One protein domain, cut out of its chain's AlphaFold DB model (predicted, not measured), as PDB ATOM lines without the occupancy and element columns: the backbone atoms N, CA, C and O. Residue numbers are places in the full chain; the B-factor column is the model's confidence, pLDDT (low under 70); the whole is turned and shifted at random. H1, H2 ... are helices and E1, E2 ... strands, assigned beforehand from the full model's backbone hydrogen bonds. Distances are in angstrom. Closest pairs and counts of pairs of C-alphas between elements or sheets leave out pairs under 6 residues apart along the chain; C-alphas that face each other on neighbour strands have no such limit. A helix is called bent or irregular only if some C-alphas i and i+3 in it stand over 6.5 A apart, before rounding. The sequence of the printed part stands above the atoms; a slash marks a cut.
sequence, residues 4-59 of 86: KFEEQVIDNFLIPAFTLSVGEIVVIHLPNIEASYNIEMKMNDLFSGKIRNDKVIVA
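What this domain is: This is residues 4 to 59 of the 86 residues of an uncharacterized protein of Flavobacterium album (UniProt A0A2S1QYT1). A bent hairpin of short strands makes one side of this small domain, and a single helix, H1, runs along the other side. E1 and E2 form the hairpin near one end; E2 then runs on, through a bend, into E3 towards the opposite end, where residues 4 and 5, a strand run too short for a name, pass between E3 and E4. Residues 21 to 32, with no named element, run back along the length of the domain from E3 to the start of H1. The printed part has 56 residues, with one named helix and four named strands in the order E1, E2, E3, H1, E4; the sheet E1 - E2 is antiparallel, and the class is mixed, helices and strands, with under half of the residues in named elements. The whole is compact, with a radius of gyration of the C-alphas of 11.2 A and spans of 30 by 22 by 17 A.

How they stand to each other: E1, residues 8 to 10, and E2, residues 13 to 15, are a hairpin of antiparallel neighbour strands, with 139 degrees between their directions. C-alphas 9 and 14, which face each other, are 4.4 A apart; N 10 and O 13, and N 15 and O 8, are within hydrogen-bond range at 2.9 A each. E2 runs on into E3, residues 18 to 20, across a break of 2 residues, at 58 degrees. H1, residues 33 to 47, comes nearest to E1 at the C-alphas of Ile 10 and Ile 39, 6.6 A apart; from E2 it is only just apart, the closest C-alphas being 8.1 A from each other. In the backbone of H1, 9 of 11 O i to N i+4 pairs are within hydrogen-bond range. E4, residues 56 to 58, comes closest to H1 at the C-alphas of Val 58 and Phe 47, 6.6 A apart. E3 and E4 are apart, and each pairs with no named strand.

Where its parts are: E1 begins at C-alpha 8, at (-20.542, 48.316, -50.552). H1 measures 20.8 A from C-alpha 33, at (-18.385, 37.659, -33.372), to C-alpha 47; it is neither bent nor irregular, but only just: C-alphas 34 and 37 are 6.2 A apart. E1, E2, E3 and E4 have 3 residues each and measure 6.5, 6.3, 6.7 and 6.3 A; E4 ends at C-alpha 58, at (-5.901, 53.461, -51.346).

The domain as a whole: The two C-alphas farthest apart, those of Val 22 and Glu 34, are 31.1 A apart, while those of Lys 4 and Ala 59, the first and last printed, are 8.3 A apart. The printed part has no cut. The link from E3 to H1, 12 residues, is long. The mean pLDDT of the printed part is 86.5, and residues 31 to 35 are under 70.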
ATOM      1  N   LYS A   4     -10.304  56.346 -49.812       94.44
ATOM      2  CA  LYS A   4     -11.705  56.574 -50.176       94.44
ATOM      3  C   LYS A   4     -12.386  55.216 -50.273       94.44
ATOM      4  O   LYS A   4     -11.956  54.377 -51.062       94.44
ATOM      5  N   PHE A   5     -13.428  55.011 -49.483       94.62
ATOM      6  CA  PHE A   5     -14.228  53.798 -49.491       94.62
ATOM      7  C   PHE A   5     -15.644  54.146 -49.939       94.62
ATOM      8  O   PHE A   5     -16.321  54.959 -49.308       94.62
ATOM      9  N   GLU A   6     -16.083  53.559 -51.046       96.44
ATOM     10  CA  GLU A   6     -17.462  53.679 -51.503       96.44
ATOM     11  C   GLU A   6     -18.336  52.633 -50.826       96.44
ATOM     12  O   GLU A   6     -17.875  51.541 -50.482       96.44
ATOM     13  N   GLU A   7     -19.609  52.979 -50.650       95.06
ATOM     14  CA  GLU A   7     -20.577  52.087 -50.031       95.06
ATOM     15  C   GLU A   7     -20.633  50.748 -50.774       95.06
ATOM     16  O   GLU A   7     -20.778  50.672 -52.005       95.06
ATOM     17  N   GLN A   8     -20.500  49.666 -50.012       93.50
ATOM     18  CA  GLN A   8     -20.542  48.316 -50.552       93.50
ATOM     19  C   GLN A   8     -20.859  47.285 -49.482       93.50
ATOM     20  O   GLN A   8     -20.666  47.499 -48.285       93.50
ATOM     21  N   VAL A   9     -21.324  46.132 -49.951       90.44
ATOM     22  CA  VAL A   9     -21.564  44.964 -49.115       90.44
ATOM     23  C   VAL A   9     -20.306  44.100 -49.100       90.44
ATOM     24  O   VAL A   9     -19.814  43.714 -50.160       90.44
ATOM     25  N   ILE A  10     -19.808  43.771 -47.909       87.12
ATOM     26  CA  ILE A  10     -18.736  42.791 -47.690       87.12
ATOM     27  C   ILE A  10     -19.298  41.710 -46.772       87.12
ATOM     28  O   ILE A  10     -19.746  42.017 -45.674       87.12
ATOM     29  N   ASP A  11     -19.313  40.456 -47.229       85.00
ATOM     30  CA  ASP A  11     -19.831  39.305 -46.469       85.00
ATOM     31  C   ASP A  11     -21.210  39.549 -45.839       85.00
ATOM     32  O   ASP A  11     -21.431  39.328 -44.652       85.00
ATOM     33  N   ASN A  12     -22.151  40.011 -46.669       83.75
ATOM     34  CA  ASN A  12     -23.532  40.349 -46.299       83.75
ATOM     35  C   ASN A  12     -23.671  41.516 -45.305       83.75
ATOM     36  O   ASN A  12     -24.760  41.741 -44.775       83.75
ATOM     37  N   PHE A  13     -22.608  42.293 -45.090       85.56
ATOM     38  CA  PHE A  13     -22.628  43.486 -44.256       85.56
ATOM     39  C   PHE A  13     -22.464  44.754 -45.100       85.56
ATOM     40  O   PHE A  13     -21.473  44.911 -45.814       85.56
ATOM     41  N   LEU A  14     -23.446  45.658 -45.032       88.62
ATOM     42  CA  LEU A  14     -23.384  46.959 -45.699       88.62
ATOM     43  C   LEU A  14     -22.452  47.889 -44.921       88.62
ATOM     44  O   LEU A  14     -22.713  48.207 -43.762       88.62
ATOM     45  N   ILE A  15     -21.394  48.357 -45.578       89.19
ATOM     46  CA  ILE A  15     -20.466  49.331 -45.010       89.19
ATOM     47  C   ILE A  15     -20.713  50.665 -45.718       89.19
ATOM     48  O   ILE A  15     -20.529  50.728 -46.939       89.19
ATOM     49  N   PRO A  16     -21.121  51.719 -44.987       91.50
ATOM     50  CA  PRO A  16     -21.341  53.040 -45.562       91.50
ATOM     51  C   PRO A  16     -20.075  53.616 -46.197       91.50
ATOM     52  O   PRO A  16     -18.955  53.281 -45.807       91.50
ATOM     53  N   ALA A  17     -20.254  54.531 -47.147       95.06
ATOM     54  CA  ALA A  17     -19.137  55.258 -47.734       95.06
ATOM     55  C   ALA A  17     -18.420  56.128 -46.686       95.06
ATOM     56  O   ALA A  17     -19.059  56.787 -45.865       95.06
ATOM     57  N   PHE A  18     -17.091  56.182 -46.754       93.75
ATOM     58  CA  PHE A  18     -16.286  57.084 -45.934       93.75
ATOM     59  C   PHE A  18     -14.988  57.478 -46.641       93.75
ATOM     60  O   PHE A  18     -14.509  56.822 -47.565       93.75
ATOM     61  N   THR A  19     -14.401  58.581 -46.193       94.06
ATOM     62  CA  THR A  19     -13.058  59.007 -46.595       94.06
ATOM     63  C   THR A  19     -12.214  59.142 -45.339       94.06
ATOM     64  O   THR A  19     -12.717  59.583 -44.312       94.06
ATOM     65  N   LEU A  20     -10.948  58.738 -45.420       91.75
ATOM     66  CA  LEU A  20      -9.989  58.842 -44.329       91.75
ATOM     67  C   LEU A  20      -8.790  59.672 -44.785       91.75
ATOM     68  O   LEU A  20      -8.169  59.370 -45.806       91.75
ATOM     69  N   SER A  21      -8.442  60.697 -44.021       91.75
ATOM     70  CA  SER A  21      -7.254  61.535 -44.187       91.75
ATOM     71  C   SER A  21      -6.268  61.354 -43.030       91.75
ATOM     72  O   SER A  21      -6.534  60.669 -42.046       91.75
ATOM     73  N   VAL A  22      -5.077  61.938 -43.172       87.12
ATOM     74  CA  VAL A  22      -4.028  61.858 -42.147       87.12
ATOM     75  C   VAL A  22      -4.526  62.502 -40.852       87.12
ATOM     76  O   VAL A  22      -4.960  63.649 -40.871       87.12
ATOM     77  N   GLY A  23      -4.435  61.769 -39.740       85.44
ATOM     78  CA  GLY A  23      -4.879  62.222 -38.416       85.44
ATOM     79  C   GLY A  23      -6.344  61.919 -38.086       85.44
ATOM     80  O   GLY A  23      -6.752  62.130 -36.947       85.44
ATOM     81  N   GLU A  24      -7.124  61.398 -39.036       85.50
ATOM     82  CA  GLU A  24      -8.506  60.972 -38.798       85.50
ATOM     83  C   GLU A  24      -8.571  59.515 -38.323       85.50
ATOM     84  O   GLU A  24      -7.687  58.703 -38.607       85.50
ATOM     85  N   ILE A  25      -9.640  59.177 -37.599       83.56
ATOM     86  CA  ILE A  25      -9.926  57.820 -37.125       83.56
ATOM     87  C   ILE A  25     -11.324  57.437 -37.604       83.56
ATOM     88  O   ILE A  25     -12.279  58.182 -37.396       83.56
ATOM     89  N   VAL A  26     -11.445  56.253 -38.203       83.50
ATOM     90  CA  VAL A  26     -12.728  55.629 -38.545       83.50
ATOM     91  C   VAL A  26     -12.923  54.404 -37.658       83.50
ATOM     92  O   VAL A  26     -12.014  53.588 -37.511       83.50
ATOM     93  N   VAL A  27     -14.111  54.282 -37.065       83.00
ATOM     94  CA  VAL A  27     -14.506  53.143 -36.227       83.00
ATOM     95  C   VAL A  27     -15.696  52.453 -36.883       83.00
ATOM     96  O   VAL A  27     -16.745  53.068 -37.068       83.00
ATOM     97  N   ILE A  28     -15.538  51.176 -37.231       79.75
ATOM     98  CA  ILE A  28     -16.591  50.353 -37.834       79.75
ATOM     99  C   ILE A  28     -17.042  49.329 -36.794       79.75
ATOM    100  O   ILE A  28     -16.256  48.497 -36.347       79.75
ATOM    101  N   HIS A  29     -18.312  49.395 -36.398       77.88
ATOM    102  CA  HIS A  29     -18.901  48.460 -35.442       77.88
ATOM    103  C   HIS A  29     -19.552  47.296 -36.191       77.88
ATOM    104  O   HIS A  29     -20.559  47.482 -36.872       77.88
ATOM    105  N   LEU A  30     -18.984  46.097 -36.055       77.88
ATOM    106  CA  LEU A  30     -19.523  44.882 -36.662       77.88
ATOM    107  C   LEU A  30     -20.470  44.173 -35.676       77.88
ATOM    108  O   LEU A  30     -20.068  43.897 -34.542       77.88
ATOM    109  N   PRO A  31     -21.723  43.876 -36.062       68.00
ATOM    110  CA  PRO A  31     -22.621  43.076 -35.248       68.00
ATOM    111  C   PRO A  31     -22.256  41.594 -35.402       68.00
ATOM    112  O   PRO A  31     -22.310  41.058 -36.506       68.00
ATOM    113  N   ASN A  32     -21.973  40.928 -34.278       68.19
ATOM    114  CA  ASN A  32     -21.711  39.486 -34.140       68.19
ATOM    115  C   ASN A  32     -20.251  39.018 -34.371       68.19
ATOM    116  O   ASN A  32     -19.561  39.480 -35.273       68.19
ATOM    117  N   ILE A  33     -19.800  38.066 -33.539       63.91
ATOM    118  CA  ILE A  33     -18.385  37.659 -33.372       63.91
ATOM    119  C   ILE A  33     -17.888  36.752 -34.512       63.91
ATOM    120  O   ILE A  33     -16.720  36.790 -34.888       63.91
ATOM    121  N   GLU A  34     -18.759  35.911 -35.069       65.94
ATOM    122  CA  GLU A  34     -18.339  34.920 -36.070       65.94
ATOM    123  C   GLU A  34     -18.195  35.542 -37.470       65.94
ATOM    124  O   GLU A  34     -17.239  35.268 -38.192       65.94
ATOM    125  N   ALA A  35     -19.091  36.471 -37.823       65.19
ATOM    126  CA  ALA A  35     -18.994  37.245 -39.060       65.19
ATOM    127  C   ALA A  35     -17.872  38.299 -39.004       65.19
ATOM    128  O   ALA A  35     -17.302  38.645 -40.042       65.19
ATOM    129  N   SER A  36     -17.519  38.791 -37.807       73.62
ATOM    130  CA  SER A  36     -16.552  39.880 -37.669       73.62
ATOM    131  C   SER A  36     -15.145  39.496 -38.112       73.62
ATOM    132  O   SER A  36     -14.469  40.338 -38.687       73.62
ATOM    133  N   TYR A  37     -14.716  38.242 -37.925       81.62
ATOM    134  CA  TYR A  37     -13.361  37.820 -38.303       81.62
ATOM    135  C   TYR A  37     -13.119  37.881 -39.820       81.62
ATOM    136  O   TYR A  37     -12.115  38.430 -40.279       81.62
ATOM    137  N   ASN A  38     -14.057  37.360 -40.616       83.62
ATOM    138  CA  ASN A  38     -13.925  37.349 -42.075       83.62
ATOM    139  C   ASN A  38     -13.997  38.765 -42.657       83.62
ATOM    140  O   ASN A  38     -13.183  39.125 -43.512       83.62
ATOM    141  N   ILE A  39     -14.928  39.581 -42.151       86.75
ATOM    142  CA  ILE A  39     -15.068  40.983 -42.557       86.75
ATOM    143  C   ILE A  39     -13.801  41.764 -42.192       86.75
ATOM    144  O   ILE A  39     -13.284  42.504 -43.026       86.75
ATOM    145  N   GLU A  40     -13.262  41.564 -40.987       86.12
ATOM    146  CA  GLU A  40     -12.038  42.217 -40.519       86.12
ATOM    147  C   GLU A  40     -10.827  41.864 -41.390       86.12
ATOM    148  O   GLU A  40     -10.117  42.765 -41.838       86.12
ATOM    149  N   MET A  41     -10.611  40.579 -41.701       86.44
ATOM    150  CA  MET A  41      -9.512  40.174 -42.586       86.44
ATOM    151  C   MET A  41      -9.648  40.774 -43.988       86.44
ATOM    152  O   MET A  41      -8.674  41.307 -44.519       86.44
ATOM    153  N   LYS A  42     -10.854  40.765 -44.571       89.19
ATOM    154  CA  LYS A  42     -11.089  41.384 -45.885       89.19
ATOM    155  C   LYS A  42     -10.865  42.888 -45.868       89.19
ATOM    156  O   LYS A  42     -10.238  43.416 -46.782       89.19
ATOM    157  N   MET A  43     -11.352  43.581 -44.841       88.62
ATOM    158  CA  MET A  43     -11.114  45.013 -44.669       88.62
ATOM    159  C   MET A  43      -9.623  45.316 -44.540       88.62
ATOM    160  O   MET A  43      -9.130  46.232 -45.192       88.62
ATOM    161  N   ASN A  44      -8.889  44.525 -43.757       88.81
ATOM    162  CA  ASN A  44      -7.445  44.668 -43.628       88.81
ATOM    163  C   ASN A  44      -6.743  44.511 -44.987       88.81
ATOM    164  O   ASN A  44      -5.947  45.363 -45.385       88.81
ATOM    165  N   ASP A  45      -7.070  43.465 -45.742       90.62
ATOM    166  CA  ASP A  45      -6.462  43.224 -47.051       90.62
ATOM    167  C   ASP A  45      -6.823  44.307 -48.087       90.62
ATOM    168  O   ASP A  45      -5.981  44.671 -48.912       90.62
ATOM    169  N   LEU A  46      -8.029  44.882 -48.014       90.94
ATOM    170  CA  LEU A  46      -8.434  46.035 -48.826       90.94
ATOM    171  C   LEU A  46      -7.647  47.299 -48.457       90.94
ATOM    172  O   LEU A  46      -7.062  47.940 -49.326       90.94
ATOM    173  N   PHE A  47      -7.597  47.663 -47.173       89.81
ATOM    174  CA  PHE A  47      -6.991  48.922 -46.714       89.81
ATOM    175  C   PHE A  47      -5.458  48.908 -46.713       89.81
ATOM    176  O   PHE A  47      -4.827  49.960 -46.832       89.81
ATOM    177  N   SER A  48      -4.849  47.724 -46.636       88.56
ATOM    178  CA  SER A  48      -3.411  47.530 -46.864       88.56
ATOM    179  C   SER A  48      -3.045  47.444 -48.351       88.56
ATOM    180  O   SER A  48      -1.866  47.371 -48.690       88.56
ATOM    181  N   GLY A  49      -4.034  47.470 -49.253       86.50
ATOM    182  CA  GLY A  49      -3.818  47.413 -50.698       86.50
ATOM    183  C   GLY A  49      -3.373  46.044 -51.224       86.50
ATOM    184  O   GLY A  49      -2.925  45.959 -52.367       86.50
ATOM    185  N   LYS A  50      -3.491  44.970 -50.429       89.38
ATOM    186  CA  LYS A  50      -3.200  43.598 -50.883       89.38
ATOM    187  C   LYS A  50      -4.210  43.113 -51.918       89.38
ATOM    188  O   LYS A  50      -3.848  42.361 -52.819       89.38
ATOM    189  N   ILE A  51      -5.467  43.538 -51.786       91.06
ATOM    190  CA  ILE A  51      -6.546  43.235 -52.727       91.06
ATOM    191  C   ILE A  51      -6.983  44.533 -53.404       91.06
ATOM    192  O   ILE A  51      -7.195  45.550 -52.747       91.06
ATOM    193  N   ARG A  52      -7.133  44.494 -54.732       88.06
ATOM    194  CA  ARG A  52      -7.694  45.606 -55.510       88.06
ATOM    195  C   ARG A  52      -9.216  45.522 -55.532       88.06
ATOM    196  O   ARG A  52      -9.771  44.439 -55.694       88.06
ATOM    197  N   ASN A  53      -9.870  46.670 -55.401       91.12
ATOM    198  CA  ASN A  53     -11.316  46.804 -55.494       91.12
ATOM    199  C   ASN A  53     -11.643  48.188 -56.062       91.12
ATOM    200  O   ASN A  53     -11.177  49.191 -55.528       91.12
ATOM    201  N   ASP A  54     -12.454  48.244 -57.114       93.19
ATOM    202  CA  ASP A  54     -12.787  49.489 -57.820       93.19
ATOM    203  C   ASP A  54     -13.550  50.492 -56.937       93.19
ATOM    204  O   ASP A  54     -13.527  51.695 -57.186       93.19
ATOM    205  N   LYS A  55     -14.179  50.003 -55.863       94.12
ATOM    206  CA  LYS A  55     -14.887  50.802 -54.855       94.12
ATOM    207  C   LYS A  55     -13.994  51.276 -53.705       94.12
ATOM    208  O   LYS A  55     -14.493  51.876 -52.752       94.12
ATOM    209  N   VAL A  56     -12.693  50.981 -53.739       93.25
ATOM    210  CA  VAL A  56     -11.736  51.373 -52.695       93.25
ATOM    211  C   VAL A  56     -10.493  51.984 -53.330       93.25
ATOM    212  O   VAL A  56      -9.716  51.311 -53.999       93.25
ATOM    213  N   ILE A  57     -10.261  53.267 -53.068       94.31
ATOM    214  CA  ILE A  57      -9.041  53.959 -53.487       94.31
ATOM    215  C   ILE A  57      -8.116  54.058 -52.281       94.31
ATOM    216  O   ILE A  57      -8.423  54.762 -51.319       94.31
ATOM    217  N   VAL A  58      -6.967  53.388 -52.353       92.00
ATOM    218  CA  VAL A  58      -5.901  53.461 -51.346       92.00
ATOM    219  C   VAL A  58      -4.776  54.325 -51.905       92.00
ATOM    220  O   VAL A  58      -4.020  53.893 -52.771       92.00
ATOM    221  N   ALA A  59      -4.678  55.567 -51.431       90.31
ATOM    222  CA  ALA A  59      -3.616  56.494 -51.828       90.31
ATOM    223  C   ALA A  59      -2.286  56.178 -51.121       90.31
ATOM    224  O   ALA A  59      -1.216  56.428 -51.668       90.31
TER     225      ALA A  59